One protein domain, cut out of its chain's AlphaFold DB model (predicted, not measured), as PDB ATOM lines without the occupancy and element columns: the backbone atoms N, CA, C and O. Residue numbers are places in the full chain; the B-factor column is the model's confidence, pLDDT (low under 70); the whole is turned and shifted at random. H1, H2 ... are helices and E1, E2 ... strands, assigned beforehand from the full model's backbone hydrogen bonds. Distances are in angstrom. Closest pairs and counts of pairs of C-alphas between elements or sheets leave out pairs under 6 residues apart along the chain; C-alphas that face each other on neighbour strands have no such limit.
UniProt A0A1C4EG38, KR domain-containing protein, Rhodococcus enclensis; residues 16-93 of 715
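This is residues 16 to 93 of the 715 residues of the protein "KR domain-containing protein" of Rhodococcus enclensis (UniProt A0A1C4EG38). A small sheet of three parallel strands, E1, E2 and E3, is the middle layer between two helices, with H1 covering one face and H2 the other. H1 runs along the strands and H2 crosses them slantwise, while residues 26 to 31, in the long link from E1 to H1, stick out as a loop. The printed part has 78 residues, with two named helices and three named strands in the order E1 H1 E2 H2 E3; the sheet's order is E1 E2 E3. The class is mixed, helices and strands, and the whole is compact, with a radius of gyration of the C-alphas of 12.9 A and spans of 38 by 27 by 18 A.

Begin at residues 16 to 23, E1, an edge strand, and look beside it for its parallel neighbour E2, residues 50 to 58, at 18 degrees; N 17 and O 51 are 2.8 A apart, within hydrogen-bond range. On the other side of E2 is the edge strand E3, residues 80 to 85, parallel to E2 at 10 degrees, with N 83 and O 54 at 3.0 A. On one face you find H1, residues 37 to 46, over E2 at a height over the sheet of 8.7 A, along the strands at 1 degrees to E2 on the local plane; their closest C-alphas, those of Ala 37 and Val 54, are 6.0 A apart. On the opposite face is H2, residues 63 to 74, at a height over the sheet of 9.1 A, over E2 and only just over E1, where 3 of its C-alphas fall. It runs only just slantwise to the strands, at 31 degrees to E2 on the local plane, and the closest C-alphas of the two are those of Ile 55 and Val 70, 7.2 A apart. H1 and H2 are apart, and the sheet with a helix on each face makes three layers. Two strand-helix-strand units, parallel neighbour strands with a helix between, follow each other: E1, H1, E2 with a right-handed crossover and E2, H2, E3 with a left-handed one. In both helices every O i to N i+4 pair is within hydrogen-bond range.

Find C-alpha 16 at (44.386, 1.983, 91.871); from there E1 runs 22.2 A to C-alpha 23. H1 begins at C-alpha 37, at (57.975, 5.097, 86.927), and covers 14.2 A. E2 covers 26.1 A, H2 16.6 A, and E3 16.8 A, ending at C-alpha 85, at (62.127, 3.136, 100.426). Past it, residues 91 to 92 pair antiparallel with residues 84 to 85 of E3.

The two C-alphas farthest apart are those of Gly 28 and Glu 49, at 39.7 A. The printed part has no cut. The link from E1 to H1, 13 residues, is long; the links H1 to E2, E2 to H2 and H2 to E3 are tight. Mean pLDDT of the printed part is 84.1, and residues 23 to 34 are under 70.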
ATOM      1  N   THR A  16      42.946   1.714  91.758       93.06
ATOM      2  CA  THR A  16      44.386   1.983  91.871       93.06
ATOM      3  C   THR A  16      45.214   0.965  91.082       93.06
ATOM      4  O   THR A  16      45.050  -0.243  91.251       93.06
ATOM      5  N   LEU A  17      46.132   1.447  90.244       93.88
ATOM      6  CA  LEU A  17      47.216   0.667  89.646       93.88
ATOM      7  C   LEU A  17      48.480   0.858  90.492       93.88
ATOM      8  O   LEU A  17      49.050   1.947  90.505       93.88
ATOM      9  N   ALA A  18      48.931  -0.198  91.167       93.69
ATOM     10  CA  ALA A  18      50.172  -0.184  91.935       93.69
ATOM     11  C   ALA A  18      51.264  -1.004  91.236       93.69
ATOM     12  O   ALA A  18      51.076  -2.184  90.942       93.69
ATOM     13  N   VAL A  19      52.407  -0.370  90.992       93.25
ATOM     14  CA  VAL A  19      53.632  -0.986  90.486       93.25
ATOM     15  C   VAL A  19      54.616  -1.083  91.646       93.25
ATOM     16  O   VAL A  19      55.054  -0.062  92.174       93.25
ATOM     17  N   ILE A  20      54.940  -2.310  92.052       91.75
ATOM     18  CA  ILE A  20      55.940  -2.585  93.089       91.75
ATOM     19  C   ILE A  20      57.230  -2.987  92.381       91.75
ATOM     20  O   ILE A  20      57.219  -3.920  91.576       91.75
ATOM     21  N   GLN A  21      58.320  -2.283  92.669       88.62
ATOM     22  CA  GLN A  21      59.629  -2.543  92.075       88.62
ATOM     23  C   GLN A  21      60.703  -2.704  93.148       88.62
ATOM     24  O   GLN A  21      60.606  -2.127  94.230       88.62
ATOM     25  N   PHE A  22      61.725  -3.493  92.837       85.00
ATOM     26  CA  PHE A  22      62.844  -3.754  93.734       85.00
ATOM     27  C   PHE A  22      64.127  -3.277  93.069       85.00
ATOM     28  O   PHE A  22      64.391  -3.606  91.911       85.00
ATOM     29  N   THR A  23      64.900  -2.467  93.782       68.06
ATOM     30  CA  THR A  23      66.209  -2.009  93.324       68.06
ATOM     31  C   THR A  23      67.282  -2.811  94.042       68.06
ATOM     32  O   THR A  23      67.419  -2.689  95.257       68.06
ATOM     33  N   ASP A  24      68.059  -3.605  93.307       56.28
ATOM     34  CA  ASP A  24      69.317  -4.143  93.828       56.28
ATOM     35  C   ASP A  24      70.336  -2.994  93.900       56.28
ATOM     36  O   ASP A  24      70.691  -2.395  92.879       56.28
ATOM     37  N   VAL A  25      70.775  -2.654  95.115       45.34
ATOM     38  CA  VAL A  25      71.660  -1.510  95.431       45.34
ATOM     39  C   VAL A  25      73.148  -1.854  95.238       45.34
ATOM     40  O   VAL A  25      74.035  -1.180  95.759       45.34
ATOM     41  N   GLU A  26      73.488  -2.872  94.442       40.16
ATOM     42  CA  GLU A  26      74.891  -3.100  94.074       40.16
ATOM     43  C   GLU A  26      75.350  -2.075  93.021       40.16
ATOM     44  O   GLU A  26      75.303  -2.296  91.806       40.16
ATOM     45  N   LEU A  27      75.804  -0.918  93.517       36.28
ATOM     46  CA  LEU A  27      76.567   0.087  92.778       36.28
ATOM     47  C   LEU A  27      77.754  -0.594  92.073       36.28
ATOM     48  O   LEU A  27      78.717  -0.996  92.718       36.28
ATOM     49  N   GLY A  28      77.675  -0.731  90.745       36.16
ATOM     50  CA  GLY A  28      78.735  -1.312  89.908       36.16
ATOM     51  C   GLY A  28      78.354  -2.573  89.122       36.16
ATOM     52  O   GLY A  28      79.154  -3.025  88.308       36.16
ATOM     53  N   ASN A  29      77.147  -3.125  89.299       35.16
ATOM     54  CA  ASN A  29      76.675  -4.260  88.500       35.16
ATOM     55  C   ASN A  29      75.949  -3.780  87.212       35.16
ATOM     56  O   ASN A  29      74.995  -3.000  87.314       35.16
ATOM     57  N   PRO A  30      76.344  -4.234  86.001       39.09
ATOM     58  CA  PRO A  30      75.678  -3.890  84.736       39.09
ATOM     59  C   PRO A  30      74.287  -4.530  84.553       39.09
ATOM     60  O   PRO A  30      73.677  -4.367  83.496       39.09
ATOM     61  N   ALA A  31      73.769  -5.262  85.550       40.12
ATOM     62  CA  ALA A  31      72.424  -5.829  85.517       40.12
ATOM     63  C   ALA A  31      71.349  -4.757  85.210       40.12
ATOM     64  O   ALA A  31      71.455  -3.623  85.696       40.12
ATOM     65  N   PRO A  32      70.306  -5.090  84.422       46.25
ATOM     66  CA  PRO A  32      69.305  -4.120  84.002       46.25
ATOM     67  C   PRO A  32      68.609  -3.497  85.209       46.25
ATOM     68  O   PRO A  32      68.095  -4.193  86.082       46.25
ATOM     69  N   VAL A  33      68.583  -2.166  85.243       55.72
ATOM     70  CA  VAL A  33      67.746  -1.423  86.184       55.72
ATOM     71  C   VAL A  33      66.296  -1.724  85.813       55.72
ATOM     72  O   VAL A  33      65.926  -1.568  84.652       55.72
ATOM     73  N   SER A  34      65.466  -2.160  86.757       62.81
ATOM     74  CA  SER A  34      64.018  -2.175  86.552       62.81
ATOM     75  C   SER A  34      63.420  -0.960  87.247       62.81
ATOM     76  O   SER A  34      63.215  -0.979  88.459       62.81
ATOM     77  N   SER A  35      63.157   0.097  86.485       76.94
ATOM     78  CA  SER A  35      62.262   1.164  86.929       76.94
ATOM     79  C   SER A  35      61.179   1.363  85.886       76.94
ATOM     80  O   SER A  35      61.472   1.371  84.694       76.94
ATOM     81  N   ALA A  36      59.929   1.447  86.331       85.94
ATOM     82  CA  ALA A  36      58.764   1.631  85.469       85.94
ATOM     83  C   ALA A  36      57.984   2.908  85.816       85.94
ATOM     84  O   ALA A  36      56.793   3.010  85.502       85.94
ATOM     85  N   ALA A  37      58.629   3.881  86.468       91.75
ATOM     86  CA  ALA A  37      57.975   5.097  86.927       91.75
ATOM     87  C   ALA A  37      57.497   5.951  85.755       91.75
ATOM     88  O   ALA A  37      56.343   6.368  85.724       91.75
ATOM     89  N   ALA A  38      58.331   6.137  84.735       93.94
ATOM     90  CA  ALA A  38      57.995   6.955  83.576       93.94
ATOM     91  C   ALA A  38      56.938   6.283  82.682       93.94
ATOM     92  O   ALA A  38      56.072   6.947  82.093       93.94
ATOM     93  N   PHE A  39      56.970   4.947  82.616       95.00
ATOM     94  CA  PHE A  39      55.911   4.157  81.989       95.00
ATOM     95  C   PHE A  39      54.577   4.378  82.710       95.00
ATOM     96  O   PHE A  39      53.590   4.761  82.082       95.00
ATOM     97  N   ALA A  40      54.551   4.188  84.032       95.38
ATOM     98  CA  ALA A  40      53.354   4.354  84.847       95.38
ATOM     99  C   ALA A  40      52.836   5.802  84.830       95.38
ATOM    100  O   ALA A  40      51.629   6.011  84.743       95.38
ATOM    101  N   ALA A  41      53.724   6.797  84.813       95.25
ATOM    102  CA  ALA A  41      53.374   8.204  84.639       95.25
ATOM    103  C   ALA A  41      52.667   8.456  83.296       95.25
ATOM    104  O   ALA A  41      51.685   9.187  83.222       95.25
ATOM    105  N   SER A  42      53.106   7.800  82.220       95.88
ATOM    106  CA  SER A  42      52.418   7.886  80.925       95.88
ATOM    107  C   SER A  42      51.048   7.201  80.951       95.88
ATOM    108  O   SER A  42      50.094   7.736  80.389       95.88
ATOM    109  N   VAL A  43      50.919   6.062  81.643       95.25
ATOM    110  CA  VAL A  43      49.625   5.392  81.862       95.25
ATOM    111  C   VAL A  43      48.672   6.281  82.659       95.25
ATOM    112  O   VAL A  43      47.512   6.391  82.275       95.25
ATOM    113  N   HIS A  44      49.158   6.946  83.709       94.75
ATOM    114  CA  HIS A  44      48.406   7.926  84.500       94.75
ATOM    115  C   HIS A  44      47.806   9.022  83.609       94.75
ATOM    116  O   HIS A  44      46.596   9.242  83.623       94.75
ATOM    117  N   HIS A  45      48.613   9.608  82.720       93.25
ATOM    118  CA  HIS A  45      48.119  10.617  81.774       93.25
ATOM    119  C   HIS A  45      47.122  10.067  80.743       93.25
ATOM    120  O   HIS A  45      46.262  10.798  80.251       93.25
ATOM    121  N   GLU A  46      47.234   8.790  80.368       94.00
ATOM    122  CA  GLU A  46      46.308   8.140  79.431       94.00
ATOM    123  C   GLU A  46      45.002   7.666  80.093       94.00
ATOM    124  O   GLU A  46      44.000   7.499  79.387       94.00
ATOM    125  N   ARG A  47      45.010   7.440  81.414       93.06
ATOM    126  CA  ARG A  47      43.934   6.825  82.209       93.06
ATOM    127  C   ARG A  47      43.621   7.664  83.463       93.06
ATOM    128  O   ARG A  47      43.843   7.191  84.577       93.06
ATOM    129  N   PRO A  48      43.076   8.885  83.310       89.31
ATOM    130  CA  PRO A  48      42.836   9.816  84.422       89.31
ATOM    131  C   PRO A  48      41.795   9.326  85.447       89.31
ATOM    132  O   PRO A  48      41.589   9.960  86.482       89.31
ATOM    133  N   GLU A  49      41.089   8.233  85.157       91.12
ATOM    134  CA  GLU A  49      40.197   7.556  86.095       91.12
ATOM    135  C   GLU A  49      40.916   6.636  87.095       91.12
ATOM    136  O   GLU A  49      40.282   6.181  88.051       91.12
ATOM    137  N   LEU A  50      42.196   6.331  86.859       92.19
ATOM    138  CA  LEU A  50      43.019   5.510  87.739       92.19
ATOM    139  C   LEU A  50      43.817   6.390  88.693       92.19
ATOM    140  O   LEU A  50      44.344   7.426  88.299       92.19
ATOM    141  N   ASP A  51      43.976   5.909  89.920       94.31
ATOM    142  CA  ASP A  51      45.076   6.363  90.762       94.31
ATOM    143  C   ASP A  51      46.287   5.465  90.480       94.31
ATOM    144  O   ASP A  51      46.163   4.242  90.399       94.31
ATOM    145  N   VAL A  52      47.468   6.045  90.301       95.12
ATOM    146  CA  VAL A  52      48.687   5.313  89.948       95.12
ATOM    147  C   VAL A  52      49.713   5.448  91.066       95.12
ATOM    148  O   VAL A  52      49.949   6.534  91.599       95.12
ATOM    149  N   ARG A  53      50.311   4.322  91.457       94.38
ATOM    150  CA  ARG A  53      51.353   4.233  92.485       94.38
ATOM    151  C   ARG A  53      52.545   3.477  91.927       94.38
ATOM    152  O   ARG A  53      52.379   2.394  91.374       94.38
ATOM    153  N   VAL A  54      53.738   4.018  92.118       93.50
ATOM    154  CA  VAL A  54      55.005   3.345  91.831       93.50
ATOM    155  C   VAL A  54      55.823   3.370  93.108       93.50
ATOM    156  O   VAL A  54      56.168   4.442  93.604       93.50
ATOM    157  N   ILE A  55      56.065   2.189  93.667       92.81
ATOM    158  CA  ILE A  55      56.652   2.029  94.993       92.81
ATOM    159  C   ILE A  55      57.882   1.140  94.857       92.81
ATOM    160  O   ILE A  55      57.775  -0.035  94.499       92.81
ATOM    161  N   GLY A  56      59.051   1.728  95.093       90.31
ATOM    162  CA  GLY A  56      60.329   1.033  95.073       90.31
ATOM    163  C   GLY A  56      60.788   0.625  96.466       90.31
ATOM    164  O   GLY A  56      60.636   1.395  97.412       90.31
ATOM    165  N   PHE A  57      61.386  -0.556  96.571       89.00
ATOM    166  CA  PHE A  57      62.007  -1.069  97.791       89.00
ATOM    167  C   PHE A  57      63.425  -1.558  97.510       89.00
ATOM    168  O   PHE A  57      63.727  -2.016  96.405       89.00
ATOM    169  N   ASP A  58      64.274  -1.530  98.529       85.56
ATOM    170  CA  ASP A  58      65.506  -2.313  98.514       85.56
ATOM    171  C   ASP A  58      65.182  -3.819  98.440       85.56
ATOM    172  O   ASP A  58      64.239  -4.292  99.084       85.56
ATOM    173  N   GLY A  59      65.963  -4.579  97.666       83.12
ATOM    174  CA  GLY A  59      65.759  -6.020  97.464       83.12
ATOM    175  C   GLY A  59      65.842  -6.869  98.742       83.12
ATOM    176  O   GLY A  59      65.311  -7.978  98.775       83.12
ATOM    177  N   SER A  60      66.460  -6.356  99.810       86.38
ATOM    178  CA  SER A  60      66.550  -7.021 101.118       86.38
ATOM    179  C   SER A  60      65.369  -6.732 102.057       86.38
ATOM    180  O   SER A  60      65.297  -7.302 103.151       86.38
ATOM    181  N   THR A  61      64.424  -5.878 101.649       88.38
ATOM    182  CA  THR A  61      63.274  -5.481 102.477       88.38
ATOM    183  C   THR A  61      62.355  -6.671 102.764       88.38
ATOM    184  O   THR A  61      61.929  -7.378 101.855       88.38
ATOM    185  N   ALA A  62      61.983  -6.874 104.031       92.44
ATOM    186  CA  ALA A  62      61.098  -7.970 104.426       92.44
ATOM    187  C   ALA A  62      59.665  -7.809 103.875       92.44
ATOM    188  O   ALA A  62      59.043  -6.757 104.045       92.44
ATOM    189  N   ASP A  63      59.090  -8.890 103.339       93.44
ATOM    190  CA  ASP A  63      57.757  -8.920 102.707       93.44
ATOM    191  C   ASP A  63      56.640  -8.264 103.538       93.44
ATOM    192  O   ASP A  63      55.782  -7.559 103.008       93.44
ATOM    193  N   ALA A  64      56.637  -8.474 104.859       94.50
ATOM    194  CA  ALA A  64      55.623  -7.902 105.749       94.50
ATOM    195  C   ALA A  64      55.694  -6.365 105.813       94.50
ATOM    196  O   ALA A  64      54.664  -5.687 105.907       94.50
ATOM    197  N   VAL A  65      56.908  -5.815 105.741       94.06
ATOM    198  CA  VAL A  65      57.157  -4.371 105.723       94.06
ATOM    199  C   VAL A  65      56.753  -3.793 104.369       94.06
ATOM    200  O   VAL A  65      56.043  -2.786 104.334       94.06
ATOM    201  N   VAL A  66      57.101  -4.475 103.270       93.62
ATOM    202  CA  VAL A  66      56.654  -4.125 101.911       93.62
ATOM    203  C   VAL A  66      55.129  -4.047 101.859       93.62
ATOM    204  O   VAL A  66      54.578  -3.012 101.499       93.62
ATOM    205  N   ALA A  67      54.429  -5.100 102.292       94.44
ATOM    206  CA  ALA A  67      52.968  -5.156 102.256       94.44
ATOM    207  C   ALA A  67      52.311  -4.020 103.058       94.44
ATOM    208  O   ALA A  67      51.394  -3.366 102.564       94.44
ATOM    209  N   THR A  68      52.800  -3.750 104.273       94.81
ATOM    210  CA  THR A  68      52.262  -2.680 105.132       94.81
ATOM    211  C   THR A  68      52.481  -1.299 104.511       94.81
ATOM    212  O   THR A  68      51.574  -0.468 104.499       94.81
ATOM    213  N   THR A  69      53.666  -1.070 103.947       94.44
ATOM    214  CA  THR A  69      54.029   0.199 103.303       94.44
ATOM    215  C   THR A  69      53.213   0.432 102.037       94.44
ATOM    216  O   THR A  69      52.682   1.522 101.838       94.44
ATOM    217  N   VAL A  70      53.033  -0.606 101.212       94.62
ATOM    218  CA  VAL A  70      52.183  -0.539 100.018       94.62
ATOM    219  C   VAL A  70      50.760  -0.147 100.397       94.62
ATOM    220  O   VAL A  70      50.226   0.780  99.801       94.62
ATOM    221  N   VAL A  71      50.164  -0.787 101.410       92.94
ATOM    222  CA  VAL A  71      48.814  -0.429 101.881       92.94
ATOM    223  C   VAL A  71      48.745   1.040 102.310       92.94
ATOM    224  O   VAL A  71      47.804   1.728 101.931       92.94
ATOM    225  N   SER A  72      49.762   1.547 103.013       91.69
ATOM    226  CA  SER A  72      49.811   2.960 103.409       91.69
ATOM    227  C   SER A  72      49.884   3.928 102.220       91.69
ATOM    228  O   SER A  72      49.322   5.017 102.292       91.69
ATOM    229  N   GLU A  73      50.576   3.575 101.136       91.69
ATOM    230  CA  GLU A  73      50.671   4.416  99.929       91.69
ATOM    231  C   GLU A  73      49.390   4.390  99.082       91.69
ATOM    232  O   GLU A  73      49.090   5.350  98.360       91.69
ATOM    233  N   LEU A  74      48.614   3.303  99.163       90.75
ATOM    234  CA  LEU A  74      47.312   3.212  98.498       90.75
ATOM    235  C   LEU A  74      46.321   4.245  99.056       90.75
ATOM    236  O   LEU A  74      45.532   4.782  98.283       90.75
ATOM    237  N   ASP A  75      46.426   4.595 100.341       87.75
ATOM    238  CA  ASP A  75      45.565   5.586 101.007       87.75
ATOM    239  C   ASP A  75      45.900   7.052 100.649       87.75
ATOM    240  O   ASP A  75      45.235   7.982 101.113       87.75
ATOM    241  N   SER A  76      46.922   7.296  99.819       85.50
ATOM    242  CA  SER A  76      47.273   8.647  99.368       85.50
ATOM    243  C   SER A  76      46.132   9.310  98.587       85.50
ATOM    244  O   SER A  76      45.526   8.702  97.707       85.50
ATOM    245  N   VAL A  77      45.901  10.600  98.848       87.06
ATOM    246  CA  VAL A  77      44.917  11.426  98.120       87.06
ATOM    247  C   VAL A  77      45.397  11.871  96.735       87.06
ATOM    248  O   VAL A  77      44.601  12.372  95.943       87.06
ATOM    249  N   ALA A  78      46.693  11.735  96.440       87.62
ATOM    250  CA  ALA A  78      47.249  12.117  95.147       87.62
ATOM    251  C   ALA A  78      46.835  11.117  94.056       87.62
ATOM    252  O   ALA A  78      46.792   9.910  94.286       87.62
ATOM    253  N   SER A  79      46.579  11.594  92.841       90.38
ATOM    254  CA  SER A  79      46.265  10.728  91.696       90.38
ATOM    255  C   SER A  79      47.482   9.939  91.213       90.38
ATOM    256  O   SER A  79      47.344   8.785  90.830       90.38
ATOM    257  N   TYR A  80      48.687  10.501  91.330       92.88
ATOM    258  CA  TYR A  80      49.951   9.833  91.025       92.88
ATOM    259  C   TYR A  80      50.911   9.908  92.216       92.88
ATOM    260  O   TYR A  80      51.056  10.961  92.837       92.88
ATOM    261  N   VAL A  81      51.590   8.802  92.525       91.50
ATOM    262  CA  VAL A  81      52.674   8.759  93.516       91.50
ATOM    263  C   VAL A  81      53.840   7.951  92.966       91.50
ATOM    264  O   VAL A  81      53.656   6.818  92.521       91.50
ATOM    265  N   PHE A  82      55.041   8.510  93.085       90.75
ATOM    266  CA  PHE A  82      56.302   7.785  92.995       90.75
ATOM    267  C   PHE A  82      57.042   7.922  94.327       90.75
ATOM    268  O   PHE A  82      57.252   9.041  94.803       90.75
ATOM    269  N   ALA A  83      57.419   6.798  94.927       90.38
ATOM    270  CA  ALA A  83      58.196   6.771  96.159       90.38
ATOM    271  C   ALA A  83      59.138   5.568  96.189       90.38
ATOM    272  O   ALA A  83      58.805   4.491  95.701       90.38
ATOM    273  N   THR A  84      60.303   5.749  96.799       89.25
ATOM    274  CA  THR A  84      61.291   4.698  97.041       89.25
ATOM    275  C   THR A  84      61.607   4.622  98.527       89.25
ATOM    276  O   THR A  84      61.673   5.648  99.201       89.25
ATOM    277  N   TYR A  85      61.795   3.411  99.034       88.69
ATOM    278  CA  TYR A  85      62.127   3.136 100.426       88.69
ATOM    279  C   TYR A  85      63.503   2.481 100.506       88.69
ATOM    280  O   TYR A  85      63.747   1.468  99.846       88.69
ATOM    281  N   ASP A  86      64.398   3.082 101.291       84.44
ATOM    282  CA  ASP A  86      65.724   2.526 101.568       84.44
ATOM    283  C   ASP A  86      65.673   1.406 102.630       84.44
ATOM    284  O   ASP A  86      64.612   1.058 103.155       84.44
ATOM    285  N   THR A  87      66.834   0.839 102.971       84.12
ATOM    286  CA  THR A  87      66.958  -0.235 103.975       84.12
ATOM    287  C   THR A  87      66.523   0.168 105.393       84.12
ATOM    288  O   THR A  87      66.212  -0.703 106.204       84.12
ATOM    289  N   GLU A  88      66.483   1.468 105.704       87.50
ATOM    290  CA  GLU A  88      65.997   2.013 106.980       87.50
ATOM    291  C   GLU A  88      64.513   2.416 106.908       87.50
ATOM    292  O   GLU A  88      63.963   2.957 107.869       87.50
ATOM    293  N   MET A  89      63.842   2.120 105.787       90.12
ATOM    294  CA  MET A  89      62.477   2.543 105.468       90.12
ATOM    295  C   MET A  89      62.309   4.068 105.390       90.12
ATOM    296  O   MET A  89      61.206   4.595 105.565       90.12
ATOM    297  N   GLY A  90      63.386   4.785 105.067       89.38
ATOM    298  CA  GLY A  90      63.351   6.189 104.688       89.38
ATOM    299  C   GLY A  90      62.616   6.371 103.359       89.38
ATOM    300  O   GLY A  90      63.053   5.886 102.315       89.38
ATOM    301  N   ARG A  91      61.483   7.083 103.384       89.69
ATOM    302  CA  ARG A  91      60.702   7.395 102.180       89.69
ATOM    303  C   ARG A  91      61.348   8.537 101.401       89.69
ATOM    304  O   ARG A  91      61.432   9.662 101.889       89.69
ATOM    305  N   THR A  92      61.701   8.279 100.151       87.25
ATOM    306  CA  THR A  92      62.270   9.253  99.214       87.25
ATOM    307  C   THR A  92      61.400   9.376  97.963       87.25
ATOM    308  O   THR A  92      60.627   8.481  97.629       87.25
ATOM    309  N   ALA A  93      61.478  10.521  97.288       85.12
ATOM    310  CA  ALA A  93      60.794  10.780  96.026       85.12
ATOM    311  C   ALA A  93      61.670  11.678  95.147       85.12
ATOM    312  O   ALA A  93      62.494  12.443  95.657       85.12
TER     313      ALA A  93